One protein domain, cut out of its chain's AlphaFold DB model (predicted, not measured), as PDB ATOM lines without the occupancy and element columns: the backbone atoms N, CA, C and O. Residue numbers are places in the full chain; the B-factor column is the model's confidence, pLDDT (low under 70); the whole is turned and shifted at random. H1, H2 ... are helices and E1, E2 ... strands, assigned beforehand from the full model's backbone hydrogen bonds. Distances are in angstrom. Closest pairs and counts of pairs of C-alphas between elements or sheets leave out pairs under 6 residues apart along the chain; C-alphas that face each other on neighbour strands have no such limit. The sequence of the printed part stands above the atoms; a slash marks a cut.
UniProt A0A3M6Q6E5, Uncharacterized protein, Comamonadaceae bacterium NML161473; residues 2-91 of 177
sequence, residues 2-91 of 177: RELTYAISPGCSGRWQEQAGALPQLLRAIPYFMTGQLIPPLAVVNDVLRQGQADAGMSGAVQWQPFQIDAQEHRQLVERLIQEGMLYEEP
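Overview. This is residues 2 to 91 of the 177 residues of an uncharacterized protein of Comamonadaceae bacterium NML161473 (UniProt A0A3M6Q6E5). Two antiparallel strand hairpins, E1 with E2 and E3 with E4, stand side by side as one twisted sheet, and the short helix H1 packs over one face of it, running along the strands. H3, the longest helix, lies crosswise at the end of the domain away from the turn between E1 and E2, with H2 off the sheet near H3 and H1. The printed part has 90 residues, with three named helices and four named strands in the order E1, E2, H1, H2, E3, E4, H3; the sheet's order is E2, E1, E4, E3, all antiparallel, and the class is mixed, helices and strands. The whole is compact, with a radius of gyration of the C-alphas of 13.0 A, yet elongated in outline, with spans of 39 by 23 by 21 A.

Arrangement. E1, residues 3 to 9, and E2, residues 17 to 22, form a hairpin at 147 degrees between directions; N 6 and O 19 are within hydrogen-bond range at 2.9 A. On the other side of E1 is E4, residues 61 to 64, antiparallel at 151 degrees, with N 7 and O 63 2.8 A apart. E4 forms a hairpin with E3, residues 53 to 55, at 178 degrees; N 54 and O 62 are 2.9 A apart. E2 and E3 are the edge strands. The sheet is twisted, with C-alphas up to 4.2 A off its best plane. H1, residues 23 to 29, is on the sheet at a height of 8.2 A. It lies over E1, where 5 of its 7 C-alphas fall, and runs along the strands, at 1 degree to E1 on the local plane; the closest C-alphas of the two are those of Leu 4 and Leu 23, 6.8 A apart. H2, residues 42 to 49, and H3, residues 71 to 83, are not on the sheet. H3 only just touches H1, with 3 pairs of C-alphas within 8 A and with residues 77 to 81 alone; the closest C-alphas, of Pro 24 and Leu 77, are 6.9 A apart, and the tilt is steep, 64 degrees, the same way. H2 and H3 are close but not clearly touching, about perpendicular at 89 degrees, with the closest C-alphas, of Leu 42 and His 74, 6.2 A apart. H1 and H2 are near each other, with 5 pairs of C-alphas within 10 A. In H1, H2 and H3 every O i to N i+4 pair is within hydrogen-bond range.

Along the chain. E1 begins at C-alpha 3, (14.909, 13.412, 1.329), and is 19.8 A long; E2 is 16.2 A long. H1 and H2 are 9.9 A and 10.2 A long, E3 6.7 A and E4 10.5 A. H3 is 18.4 A long and ends at C-alpha 83, (-2.980, 16.909, 6.324).

Size, cuts and confidence. The two C-alphas farthest apart, of Ser 13 and Glu 90, are 39.4 A apart. The printed part has no cut, and the link from H1 to H2, residues 30 to 41, is long. The mean pLDDT of the printed part is 92.3; residues 12 to 14 are under 70.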
ATOM      1  N   ARG A   2      12.643  11.998   5.427       82.19
ATOM      2  CA  ARG A   2      13.854  11.765   4.624       82.19
ATOM      3  C   ARG A   2      13.713  12.365   3.219       82.19
ATOM      4  O   ARG A   2      12.665  12.188   2.602       82.19
ATOM      5  N   GLU A   3      14.759  13.036   2.740       90.25
ATOM      6  CA  GLU A   3      14.909  13.412   1.329       90.25
ATOM      7  C   GLU A   3      15.471  12.218   0.554       90.25
ATOM      8  O   GLU A   3      16.372  11.525   1.038       90.25
ATOM      9  N   LEU A   4      14.908  11.953  -0.621       94.50
ATOM     10  CA  LEU A   4      15.206  10.786  -1.441       94.50
ATOM     11  C   LEU A   4      15.492  11.227  -2.872       94.50
ATOM     12  O   LEU A   4      14.814  12.110  -3.395       94.50
ATOM     13  N   THR A   5      16.433  10.545  -3.516       95.38
ATOM     14  CA  THR A   5      16.645  10.639  -4.961       95.38
ATOM     15  C   THR A   5      16.056   9.402  -5.626       95.38
ATOM     16  O   THR A   5      16.296   8.277  -5.180       95.38
ATOM     17  N   TYR A   6      15.277   9.603  -6.681       96.31
ATOM     18  CA  TYR A   6      14.663   8.538  -7.468       96.31
ATOM     19  C   TYR A   6      14.581   8.953  -8.941       96.31
ATOM     20  O   TYR A   6      14.583  10.138  -9.258       96.31
ATOM     21  N   ALA A   7      14.521   7.991  -9.855       94.69
ATOM     22  CA  ALA A   7      14.431   8.238 -11.287       94.69
ATOM     23  C   ALA A   7      13.069   7.791 -11.818       94.69
ATOM     24  O   ALA A   7      12.618   6.697 -11.491       94.69
ATOM     25  N   ILE A   8      12.423   8.608 -12.651       93.38
ATOM     26  CA  ILE A   8      11.158   8.264 -13.320       93.38
ATOM     27  C   ILE A   8      11.389   8.128 -14.823       93.38
ATOM     28  O   ILE A   8      12.044   8.970 -15.438       93.38
ATOM     29  N   SER A   9      10.787   7.107 -15.424       90.69
ATOM     30  CA  SER A   9      10.559   7.009 -16.864       90.69
ATOM     31  C   SER A   9       9.056   7.150 -17.146       90.69
ATOM     32  O   SER A   9       8.275   6.357 -16.622       90.69
ATOM     33  N   PRO A  10       8.611   8.121 -17.967       79.12
ATOM     34  CA  PRO A  10       7.187   8.364 -18.224       79.12
ATOM     35  C   PRO A  10       6.507   7.354 -19.178       79.12
ATOM     36  O   PRO A  10       5.385   7.603 -19.607       79.12
ATOM     37  N   GLY A  11       7.144   6.227 -19.527       76.31
ATOM     38  CA  GLY A  11       6.583   5.211 -20.434       76.31
ATOM     39  C   GLY A  11       7.223   5.230 -21.824       76.31
ATOM     40  O   GLY A  11       8.375   5.645 -21.962       76.31
ATOM     41  N   CYS A  12       6.509   4.741 -22.852       58.75
ATOM     42  CA  CYS A  12       7.055   4.498 -24.199       58.75
ATOM     43  C   CYS A  12       7.907   5.677 -24.709       58.75
ATOM     44  O   CYS A  12       7.367   6.715 -25.084       58.75
ATOM     45  N   SER A  13       9.232   5.469 -24.765       58.00
ATOM     46  CA  SER A  13      10.300   6.386 -25.222       58.00
ATOM     47  C   SER A  13      10.741   7.529 -24.289       58.00
ATOM     48  O   SER A  13      11.574   8.352 -24.674       58.00
ATOM     49  N   GLY A  14      10.271   7.562 -23.043       65.62
ATOM     50  CA  GLY A  14      10.721   8.540 -22.057       65.62
ATOM     51  C   GLY A  14      12.142   8.277 -21.555       65.62
ATOM     52  O   GLY A  14      12.441   7.189 -21.061       65.62
ATOM     53  N   ARG A  15      13.022   9.285 -21.624       83.06
ATOM     54  CA  ARG A  15      14.311   9.237 -20.910       83.06
ATOM     55  C   ARG A  15      14.057   9.209 -19.407       83.06
ATOM     56  O   ARG A  15      13.152   9.890 -18.928       83.06
ATOM     57  N   TRP A  16      14.886   8.460 -18.686       90.44
ATOM     58  CA  TRP A  16      14.923   8.519 -17.232       90.44
ATOM     59  C   TRP A  16      15.268   9.937 -16.776       90.44
ATOM     60  O   TRP A  16      16.194  10.556 -17.304       90.44
ATOM     61  N   GLN A  17      14.504  10.442 -15.815       92.12
ATOM     62  CA  GLN A  17      14.708  11.747 -15.201       92.12
ATOM     63  C   GLN A  17      14.887  11.561 -13.703       92.12
ATOM     64  O   GLN A  17      14.009  11.011 -13.038       92.12
ATOM     65  N   GLU A  18      16.020  12.023 -13.185       95.00
ATOM     66  CA  GLU A  18      16.251  12.076 -11.748       95.00
ATOM     67  C   GLU A  18      15.361  13.141 -11.107       95.00
ATOM     68  O   GLU A  18      15.173  14.241 -11.630       95.00
ATOM     69  N   GLN A  19      14.818  12.797  -9.951       94.62
ATOM     70  CA  GLN A  19      14.054  13.671  -9.086       94.62
ATOM     71  C   GLN A  19      14.572  13.544  -7.660       94.62
ATOM     72  O   GLN A  19      15.035  12.484  -7.239       94.62
ATOM     73  N   ALA A  20      14.448  14.636  -6.916       94.62
ATOM     74  CA  ALA A  20      14.633  14.655  -5.477       94.62
ATOM     75  C   ALA A  20      13.308  15.034  -4.814       94.62
ATOM     76  O   ALA A  20      12.600  15.928  -5.286       94.62
ATOM     77  N   GLY A  21      12.970  14.361  -3.721       94.94
ATOM     78  CA  GLY A  21      11.805  14.708  -2.927       94.94
ATOM     79  C   GLY A  21      11.652  13.840  -1.690       94.94
ATOM     80  O   GLY A  21      12.337  12.833  -1.508       94.94
ATOM     81  N   ALA A  22      10.703  14.216  -0.838       95.38
ATOM     82  CA  ALA A  22      10.393  13.437   0.347       95.38
ATOM     83  C   ALA A  22       9.621  12.147   0.007       95.38
ATOM     84  O   ALA A  22       9.100  11.948  -1.093       95.38
ATOM     85  N   LEU A  23       9.512  11.257   0.994       95.50
ATOM     86  CA  LEU A  23       8.826   9.969   0.859       95.50
ATOM     87  C   LEU A  23       7.416  10.039   0.221       95.50
ATOM     88  O   LEU A  23       7.153   9.233  -0.670       95.50
ATOM     89  N   PRO A  24       6.512  10.978   0.574       95.12
ATOM     90  CA  PRO A  24       5.205  11.087  -0.080       95.12
ATOM     91  C   PRO A  24       5.287  11.295  -1.599       95.12
ATOM     92  O   PRO A  24       4.432  10.799  -2.334       95.12
ATOM     93  N   GLN A  25       6.292  12.037  -2.076       95.00
ATOM     94  CA  GLN A  25       6.522  12.286  -3.498       95.00
ATOM     95  C   GLN A  25       6.947  10.997  -4.204       95.00
ATOM     96  O   GLN A  25       6.346  10.655  -5.222       95.00
ATOM     97  N   LEU A  26       7.878  10.234  -3.616       95.50
ATOM     98  CA  LEU A  26       8.246   8.912  -4.128       95.50
ATOM     99  C   LEU A  26       7.020   7.993  -4.204       95.50
ATOM    100  O   LEU A  26       6.736   7.444  -5.262       95.50
ATOM    101  N   LEU A  27       6.238   7.863  -3.126       94.75
ATOM    102  CA  LEU A  27       5.074   6.967  -3.119       94.75
ATOM    103  C   LEU A  27       4.024   7.340  -4.179       94.75
ATOM    104  O   LEU A  27       3.364   6.460  -4.727       94.75
ATOM    105  N   ARG A  28       3.874   8.632  -4.495       92.94
ATOM    106  CA  ARG A  28       2.992   9.113  -5.573       92.94
ATOM    107  C   ARG A  28       3.564   8.895  -6.968       92.94
ATOM    108  O   ARG A  28       2.780   8.727  -7.898       92.94
ATOM    109  N   ALA A  29       4.886   8.914  -7.107       93.06
ATOM    110  CA  ALA A  29       5.568   8.606  -8.357       93.06
ATOM    111  C   ALA A  29       5.476   7.118  -8.721       93.06
ATOM    112  O   ALA A  29       5.534   6.782  -9.901       93.06
ATOM    113  N   ILE A  30       5.309   6.230  -7.732       93.19
ATOM    114  CA  ILE A  30       5.147   4.790  -7.958       93.19
ATOM    115  C   ILE A  30       3.826   4.515  -8.686       93.19
ATOM    116  O   ILE A  30       2.750   4.748  -8.119       93.19
ATOM    117  N   PRO A  31       3.878   3.964  -9.917       88.88
ATOM    118  CA  PRO A  31       2.683   3.684 -10.690       88.88
ATOM    119  C   PRO A  31       1.691   2.815  -9.919       88.88
ATOM    120  O   PRO A  31       2.030   1.782  -9.331       88.88
ATOM    121  N   TYR A  32       0.443   3.268  -9.931       86.69
ATOM    122  CA  TYR A  32      -0.715   2.640  -9.301       86.69
ATOM    123  C   TYR A  32      -0.683   2.473  -7.774       86.69
ATOM    124  O   TYR A  32      -1.670   2.003  -7.207       86.69
ATOM    125  N   PHE A  33       0.391   2.870  -7.087       91.06
ATOM    126  CA  PHE A  33       0.502   2.647  -5.644       91.06
ATOM    127  C   PHE A  33      -0.444   3.550  -4.845       91.06
ATOM    128  O   PHE A  33      -1.135   3.087  -3.943       91.06
ATOM    129  N   MET A  34      -0.549   4.820  -5.244       89.94
ATOM    130  CA  MET A  34      -1.386   5.830  -4.585       89.94
ATOM    131  C   MET A  34      -2.589   6.237  -5.456       89.94
ATOM    132  O   MET A  34      -2.834   7.426  -5.663       89.94
ATOM    133  N   THR A  35      -3.332   5.268  -6.002       83.12
ATOM    134  CA  THR A  35      -4.482   5.510  -6.912       83.12
ATOM    135  C   THR A  35      -5.718   6.075  -6.221       83.12
ATOM    136  O   THR A  35      -6.508   6.784  -6.844       83.12
ATOM    137  N   GLY A  36      -5.883   5.784  -4.933       88.50
ATOM    138  CA  GLY A  36      -6.961   6.310  -4.107       88.50
ATOM    139  C   GLY A  36      -6.532   7.427  -3.164       88.50
ATOM    140  O   GLY A  36      -5.468   8.039  -3.296       88.50
ATOM    141  N   GLN A  37      -7.409   7.668  -2.194       93.12
ATOM    142  CA  GLN A  37      -7.159   8.516  -1.034       93.12
ATOM    143  C   GLN A  37      -6.716   7.707   0.194       93.12
ATOM    144  O   GLN A  37      -6.381   8.306   1.203       93.12
ATOM    145  N   LEU A  38      -6.701   6.373   0.133       95.38
ATOM    146  CA  LEU A  38      -6.387   5.519   1.281       95.38
ATOM    147  C   LEU A  38      -4.874   5.281   1.415       95.38
ATOM    148  O   LEU A  38      -4.213   4.924   0.440       95.38
ATOM    149  N   ILE A  39      -4.337   5.484   2.618       96.50
ATOM    150  CA  ILE A  39      -2.909   5.365   2.933       96.50
ATOM    151  C   ILE A  39      -2.556   3.898   3.261       96.50
ATOM    152  O   ILE A  39      -3.190   3.327   4.148       96.50
ATOM    153  N   PRO A  40      -1.544   3.287   2.608       96.06
ATOM    154  CA  PRO A  40      -1.116   1.912   2.896       96.06
ATOM    155  C   PRO A  40      -0.468   1.728   4.284       96.06
ATOM    156  O   PRO A  40       0.215   2.637   4.773       96.06
ATOM    157  N   PRO A  41      -0.605   0.542   4.915       96.56
ATOM    158  CA  PRO A  41       0.053   0.232   6.183       96.56
ATOM    159  C   PRO A  41       1.569   0.087   6.002       96.56
ATOM    160  O   PRO A  41       2.064  -0.152   4.897       96.56
ATOM    161  N   LEU A  42       2.313   0.162   7.109       96.62
ATOM    162  CA  LEU A  42       3.777   0.078   7.130       96.62
ATOM    163  C   LEU A  42       4.322  -1.142   6.373       96.62
ATOM    164  O   LEU A  42       5.256  -1.004   5.587       96.62
ATOM    165  N   ALA A  43       3.737  -2.324   6.596       96.00
ATOM    166  CA  ALA A  43       4.178  -3.565   5.959       96.00
ATOM    167  C   ALA A  43       4.135  -3.460   4.426       96.00
ATOM    168  O   ALA A  43       5.113  -3.785   3.758       96.00
ATOM    169  N   VAL A  44       3.052  -2.894   3.890       96.50
ATOM    170  CA  VAL A  44       2.844  -2.684   2.451       96.50
ATOM    171  C   VAL A  44       3.779  -1.610   1.903       96.50
ATOM    172  O   VAL A  44       4.346  -1.779   0.825       96.50
ATOM    173  N   VAL A  45       3.973  -0.511   2.640       96.75
ATOM    174  CA  VAL A  45       4.940   0.527   2.252       96.75
ATOM    175  C   VAL A  45       6.342  -0.079   2.151       96.75
ATOM    176  O   VAL A  45       7.000   0.087   1.130       96.75
ATOM    177  N   ASN A  46       6.778  -0.852   3.146       96.75
ATOM    178  CA  ASN A  46       8.092  -1.498   3.134       96.75
ATOM    179  C   ASN A  46       8.210  -2.644   2.119       96.75
ATOM    180  O   ASN A  46       9.297  -2.871   1.590       96.75
ATOM    181  N   ASP A  47       7.129  -3.370   1.824       94.62
ATOM    182  CA  ASP A  47       7.085  -4.346   0.728       94.62
ATOM    183  C   ASP A  47       7.422  -3.680  -0.612       94.62
ATOM    184  O   ASP A  47       8.252  -4.183  -1.366       94.62
ATOM    185  N   VAL A  48       6.871  -2.490  -0.857       95.00
ATOM    186  CA  VAL A  48       7.197  -1.703  -2.047       95.00
ATOM    187  C   VAL A  48       8.608  -1.130  -1.966       95.00
ATOM    188  O   VAL A  48       9.406  -1.390  -2.860       95.00
ATOM    189  N   LEU A  49       8.956  -0.393  -0.907       96.19
ATOM    190  CA  LEU A  49      10.235   0.328  -0.816       96.19
ATOM    191  C   LEU A  49      11.466  -0.585  -0.933       96.19
ATOM    192  O   LEU A  49      12.486  -0.149  -1.474       96.19
ATOM    193  N   ARG A  50      11.367  -1.850  -0.504       96.88
ATOM    194  CA  ARG A  50      12.437  -2.852  -0.639       96.88
ATOM    195  C   ARG A  50      12.684  -3.316  -2.075       96.88
ATOM    196  O   ARG A  50      13.757  -3.843  -2.346       96.88
ATOM    197  N   GLN A  51      11.739  -3.118  -2.993       95.12
ATOM    198  CA  GLN A  51      11.906  -3.512  -4.396       95.12
ATOM    199  C   GLN A  51      12.875  -2.581  -5.135       95.12
ATOM    200  O   GLN A  51      13.540  -3.018  -6.069       95.12
ATOM    201  N   GLY A  52      12.958  -1.303  -4.740       96.00
ATOM    202  CA  GLY A  52      13.793  -0.295  -5.414       96.00
ATOM    203  C   GLY A  52      13.347   0.064  -6.830       96.00
ATOM    204  O   GLY A  52      13.978   0.879  -7.496       96.00
ATOM    205  N   GLN A  53      12.276  -0.549  -7.324       95.00
ATOM    206  CA  GLN A  53      11.723  -0.256  -8.630       95.00
ATOM    207  C   GLN A  53      10.250  -0.640  -8.696       95.00
ATOM    208  O   GLN A  53       9.790  -1.553  -8.011       95.00
ATOM    209  N   ALA A  54       9.519   0.041  -9.565       92.38
ATOM    210  CA  ALA A  54       8.181  -0.337  -9.972       92.38
ATOM    211  C   ALA A  54       8.012  -0.010 -11.451       92.38
ATOM    212  O   ALA A  54       8.284   1.113 -11.867       92.38
ATOM    213  N   ASP A  55       7.543  -0.988 -12.219       88.88
ATOM    214  CA  ASP A  55       7.315  -0.882 -13.657       88.88
ATOM    215  C   ASP A  55       5.844  -1.199 -13.957       88.88
ATOM    216  O   ASP A  55       5.292  -2.190 -13.471       88.88
ATOM    217  N   ALA A  56       5.202  -0.318 -14.720       85.50
ATOM    218  CA  ALA A  56       3.824  -0.433 -15.181       85.50
ATOM    219  C   ALA A  56       3.722  -0.426 -16.719       85.50
ATOM    220  O   ALA A  56       2.692  -0.045 -17.290       85.50
ATOM    221  N   GLY A  57       4.795  -0.824 -17.405       85.00
ATOM    222  CA  GLY A  57       4.895  -0.879 -18.856       85.00
ATOM    223  C   GLY A  57       4.654   0.491 -19.481       85.00
ATOM    224  O   GLY A  57       5.403   1.443 -19.272       85.00
ATOM    225  N   MET A  58       3.565   0.614 -20.243       84.38
ATOM    226  CA  MET A  58       3.223   1.862 -20.935       84.38
ATOM    227  C   MET A  58       2.930   3.037 -19.992       84.38
ATOM    228  O   MET A  58       3.015   4.178 -20.429       84.38
ATOM    229  N   SER A  59       2.613   2.778 -18.717       83.06
ATOM    230  CA  SER A  59       2.355   3.839 -17.727       83.06
ATOM    231  C   SER A  59       3.616   4.327 -17.012       83.06
ATOM    232  O   SER A  59       3.523   5.111 -16.067       83.06
ATOM    233  N   GLY A  60       4.785   3.873 -17.465       89.44
ATOM    234  CA  GLY A  60       6.072   4.290 -16.945       89.44
ATOM    235  C   GLY A  60       6.590   3.426 -15.808       89.44
ATOM    236  O   GLY A  60       5.981   2.437 -15.393       89.44
ATOM    237  N   ALA A  61       7.757   3.826 -15.321       92.69
ATOM    238  CA  ALA A  61       8.481   3.150 -14.266       92.69
ATOM    239  C   ALA A  61       9.144   4.169 -13.339       92.69
ATOM    240  O   ALA A  61       9.441   5.298 -13.737       92.69
ATOM    241  N   VAL A  62       9.407   3.761 -12.104       95.12
ATOM    242  CA  VAL A  62      10.217   4.530 -11.160       95.12
ATOM    243  C   VAL A  62      11.241   3.616 -10.502       95.12
ATOM    244  O   VAL A  62      10.960   2.446 -10.251       95.12
ATOM    245  N   GLN A  63      12.433   4.150 -10.255       96.44
ATOM    246  CA  GLN A  63      13.559   3.468  -9.623       96.44
ATOM    247  C   GLN A  63      14.104   4.308  -8.473       96.44
ATOM    248  O   GLN A  63      14.172   5.531  -8.561       96.44
ATOM    249  N   TRP A  64      14.495   3.651  -7.391       97.00
ATOM    250  CA  TRP A  64      15.062   4.264  -6.197       97.00
ATOM    251  C   TRP A  64      16.000   3.268  -5.513       97.00
ATOM    252  O   TRP A  64      15.948   2.064  -5.758       97.00
ATOM    253  N   GLN A  65      16.871   3.746  -4.628       96.75
ATOM    254  CA  GLN A  65      17.677   2.839  -3.815       96.75
ATOM    255  C   GLN A  65      16.761   2.081  -2.840       96.75
ATOM    256  O   GLN A  65      16.074   2.754  -2.080       96.75
ATOM    257  N   PRO A  66      16.748   0.734  -2.801       97.69
ATOM    258  CA  PRO A  66      15.935  -0.024  -1.851       97.69
ATOM    259  C   PRO A  66      16.158   0.388  -0.392       97.69
ATOM    260  O   PRO A  66      17.298   0.514   0.060       97.69
ATOM    261  N   PHE A  67      15.073   0.546   0.365       97.25
ATOM    262  CA  PHE A  67      15.125   0.822   1.802       97.25
ATOM    263  C   PHE A  67      13.841   0.378   2.505       97.25
ATOM    264  O   PHE A  67      12.896  -0.097   1.880       97.25
ATOM    265  N   GLN A  68      13.822   0.535   3.823       97.38
ATOM    266  CA  GLN A  68      12.630   0.405   4.651       97.38
ATOM    267  C   GLN A  68      12.576   1.579   5.624       97.38
ATOM    268  O   GLN A  68      13.617   2.144   5.965       97.38
ATOM    269  N   ILE A  69      11.369   1.918   6.052       97.56
ATOM    270  CA  ILE A  69      11.112   2.897   7.105       97.56
ATOM    271  C   ILE A  69      10.658   2.187   8.374       97.56
ATOM    272  O   ILE A  69      10.132   1.067   8.318       97.56
ATOM    273  N   ASP A  70      10.848   2.833   9.515       97.25
ATOM    274  CA  ASP A  70      10.321   2.341  10.786       97.25
ATOM    275  C   ASP A  70       8.881   2.829  11.065       97.25
ATOM    276  O   ASP A  70       8.251   3.544  10.278       97.25
ATOM    277  N   ALA A  71       8.328   2.412  12.207       97.19
ATOM    278  CA  ALA A  71       6.979   2.794  12.624       97.19
ATOM    279  C   ALA A  71       6.838   4.293  12.949       97.19
ATOM    280  O   ALA A  71       5.745   4.849  12.818       97.19
ATOM    281  N   GLN A  72       7.914   4.960  13.374       96.88
ATOM    282  CA  GLN A  72       7.900   6.392  13.660       96.88
ATOM    283  C   GLN A  72       7.884   7.196  12.354       96.88
ATOM    284  O   GLN A  72       7.083   8.119  12.210       96.88
ATOM    285  N   GLU A  73       8.719   6.824  11.389       97.00
ATOM    286  CA  GLU A  73       8.737   7.404  10.047       97.00
ATOM    287  C   GLU A  73       7.405   7.183   9.318       97.00
ATOM    288  O   GLU A  73       6.892   8.108   8.683       97.00
ATOM    289  N   HIS A  74       6.799   5.996   9.444       97.38
ATOM    290  CA  HIS A  74       5.472   5.733   8.872       97.38
ATOM    291  C   HIS A  74       4.375   6.561   9.538       97.38
ATOM    292  O   HIS A  74       3.537   7.118   8.833       97.38
ATOM    293  N   ARG A  75       4.419   6.761  10.860       96.94
ATOM    294  CA  ARG A  75       3.487   7.674  11.537       96.94
ATOM    295  C   ARG A  75       3.604   9.103  11.003       96.94
ATOM    296  O   ARG A  75       2.589   9.707  10.676       96.94
ATOM    297  N   GLN A  76       4.827   9.610  10.833       96.62
ATOM    298  CA  GLN A  76       5.065  10.937  10.247       96.62
ATOM    299  C   GLN A  76       4.554  11.035   8.801       96.62
ATOM    300  O   GLN A  76       4.032  12.074   8.390       96.62
ATOM    301  N   LEU A  77       4.706   9.963   8.016       96.31
ATOM    302  CA  LEU A  77       4.146   9.865   6.669       96.31
ATOM    303  C   LEU A  77       2.613   9.942   6.706       96.31
ATOM    304  O   LEU A  77       2.033  10.736   5.967       96.31
ATOM    305  N   VAL A  78       1.969   9.145   7.562       96.88
ATOM    306  CA  VAL A  78       0.507   9.108   7.719       96.88
ATOM    307  C   VAL A  78      -0.028  10.481   8.121       96.88
ATOM    308  O   VAL A  78      -0.928  10.992   7.461       96.88
ATOM    309  N   GLU A  79       0.559  11.115   9.139       96.69
ATOM    310  CA  GLU A  79       0.166  12.451   9.606       96.69
ATOM    311  C   GLU A  79       0.214  13.487   8.476       96.69
ATOM    312  O   GLU A  79      -0.740  14.242   8.278       96.69
ATOM    313  N   ARG A  80       1.292  13.486   7.682       95.62
ATOM    314  CA  ARG A  80       1.428  14.394   6.539       95.62
ATOM    315  C   ARG A  80       0.402  14.111   5.443       95.62
ATOM    316  O   ARG A  80      -0.189  15.045   4.912       95.62
ATOM    317  N   LEU A  81       0.177  12.846   5.096       95.38
ATOM    318  CA  LEU A  81      -0.799  12.489   4.064       95.38
ATOM    319  C   LEU A  81      -2.234  12.838   4.499       95.38
ATOM    320  O   LEU A  81      -3.015  13.297   3.668       95.38
ATOM    321  N   ILE A  82      -2.563  12.702   5.788       96.19
ATOM    322  CA  ILE A  82      -3.849  13.146   6.352       96.19
ATOM    323  C   ILE A  82      -4.009  14.668   6.233       96.19
ATOM    324  O   ILE A  82      -5.070  15.136   5.821       96.19
ATOM    325  N   GLN A  83      -2.963  15.449   6.527       95.44
ATOM    326  CA  GLN A  83      -2.980  16.909   6.324       95.44
ATOM    327  C   GLN A  83      -3.200  17.294   4.851       95.44
ATOM    328  O   GLN A  83      -3.798  18.326   4.562       95.44
ATOM    329  N   GLU A  84      -2.757  16.445   3.923       92.56
ATOM    330  CA  GLU A  84      -2.969  16.581   2.477       92.56
ATOM    331  C   GLU A  84      -4.333  16.013   2.012       92.56
ATOM    332  O   GLU A  84      -4.598  15.931   0.812       92.56
ATOM    333  N   GLY A  85      -5.216  15.636   2.947       92.88
ATOM    334  CA  GLY A  85      -6.587  15.192   2.684       92.88
ATOM    335  C   GLY A  85      -6.748  13.695   2.406       92.88
ATOM    336  O   GLY A  85      -7.810  13.281   1.946       92.88
ATOM    337  N   MET A  86      -5.720  12.877   2.651       95.00
ATOM    338  CA  MET A  86      -5.818  11.421   2.536       95.00
ATOM    339  C   MET A  86      -6.448  10.781   3.782       95.00
ATOM    340  O   MET A  86      -6.511  11.368   4.860       95.00
ATOM    341  N   LEU A  87      -6.900   9.541   3.626       95.81
ATOM    342  CA  LEU A  87      -7.554   8.736   4.647       95.81
ATOM    343  C   LEU A  87      -6.594   7.672   5.169       95.81
ATOM    344  O   LEU A  87      -5.945   6.978   4.386       95.81
ATOM    345  N   TYR A  88      -6.558   7.498   6.485       95.38
ATOM    346  CA  TYR A  88      -5.913   6.354   7.123       95.38
ATOM    347  C   TYR A  88      -6.975   5.496   7.799       95.38
ATOM    348  O   TYR A  88      -7.754   5.992   8.611       95.38
ATOM    349  N   GLU A  89      -6.988   4.209   7.475       95.06
ATOM    350  CA  GLU A  89      -7.767   3.202   8.184       95.06
ATOM    351  C   GLU A  89      -6.870   1.997   8.430       95.06
ATOM    352  O   GLU A  89      -6.146   1.574   7.528       95.06
ATOM    353  N   GLU A  90      -6.938   1.445   9.638       93.00
ATOM    354  CA  GLU A  90      -6.186   0.243   9.976       93.00
ATOM    355  C   GLU A  90      -6.734  -0.944   9.165       93.00
ATOM    356  O   GLU A  90      -7.933  -1.243   9.252       93.00
ATOM    357  N   PRO A  91      -5.905  -1.610   8.345       94.56
ATOM    358  CA  PRO A  91      -6.380  -2.713   7.539       94.56
ATOM    359  C   PRO A  91      -6.490  -4.005   8.364       94.56
ATOM    360  O   PRO A  91      -5.875  -4.141   9.423       94.56
TER     361      PRO A  91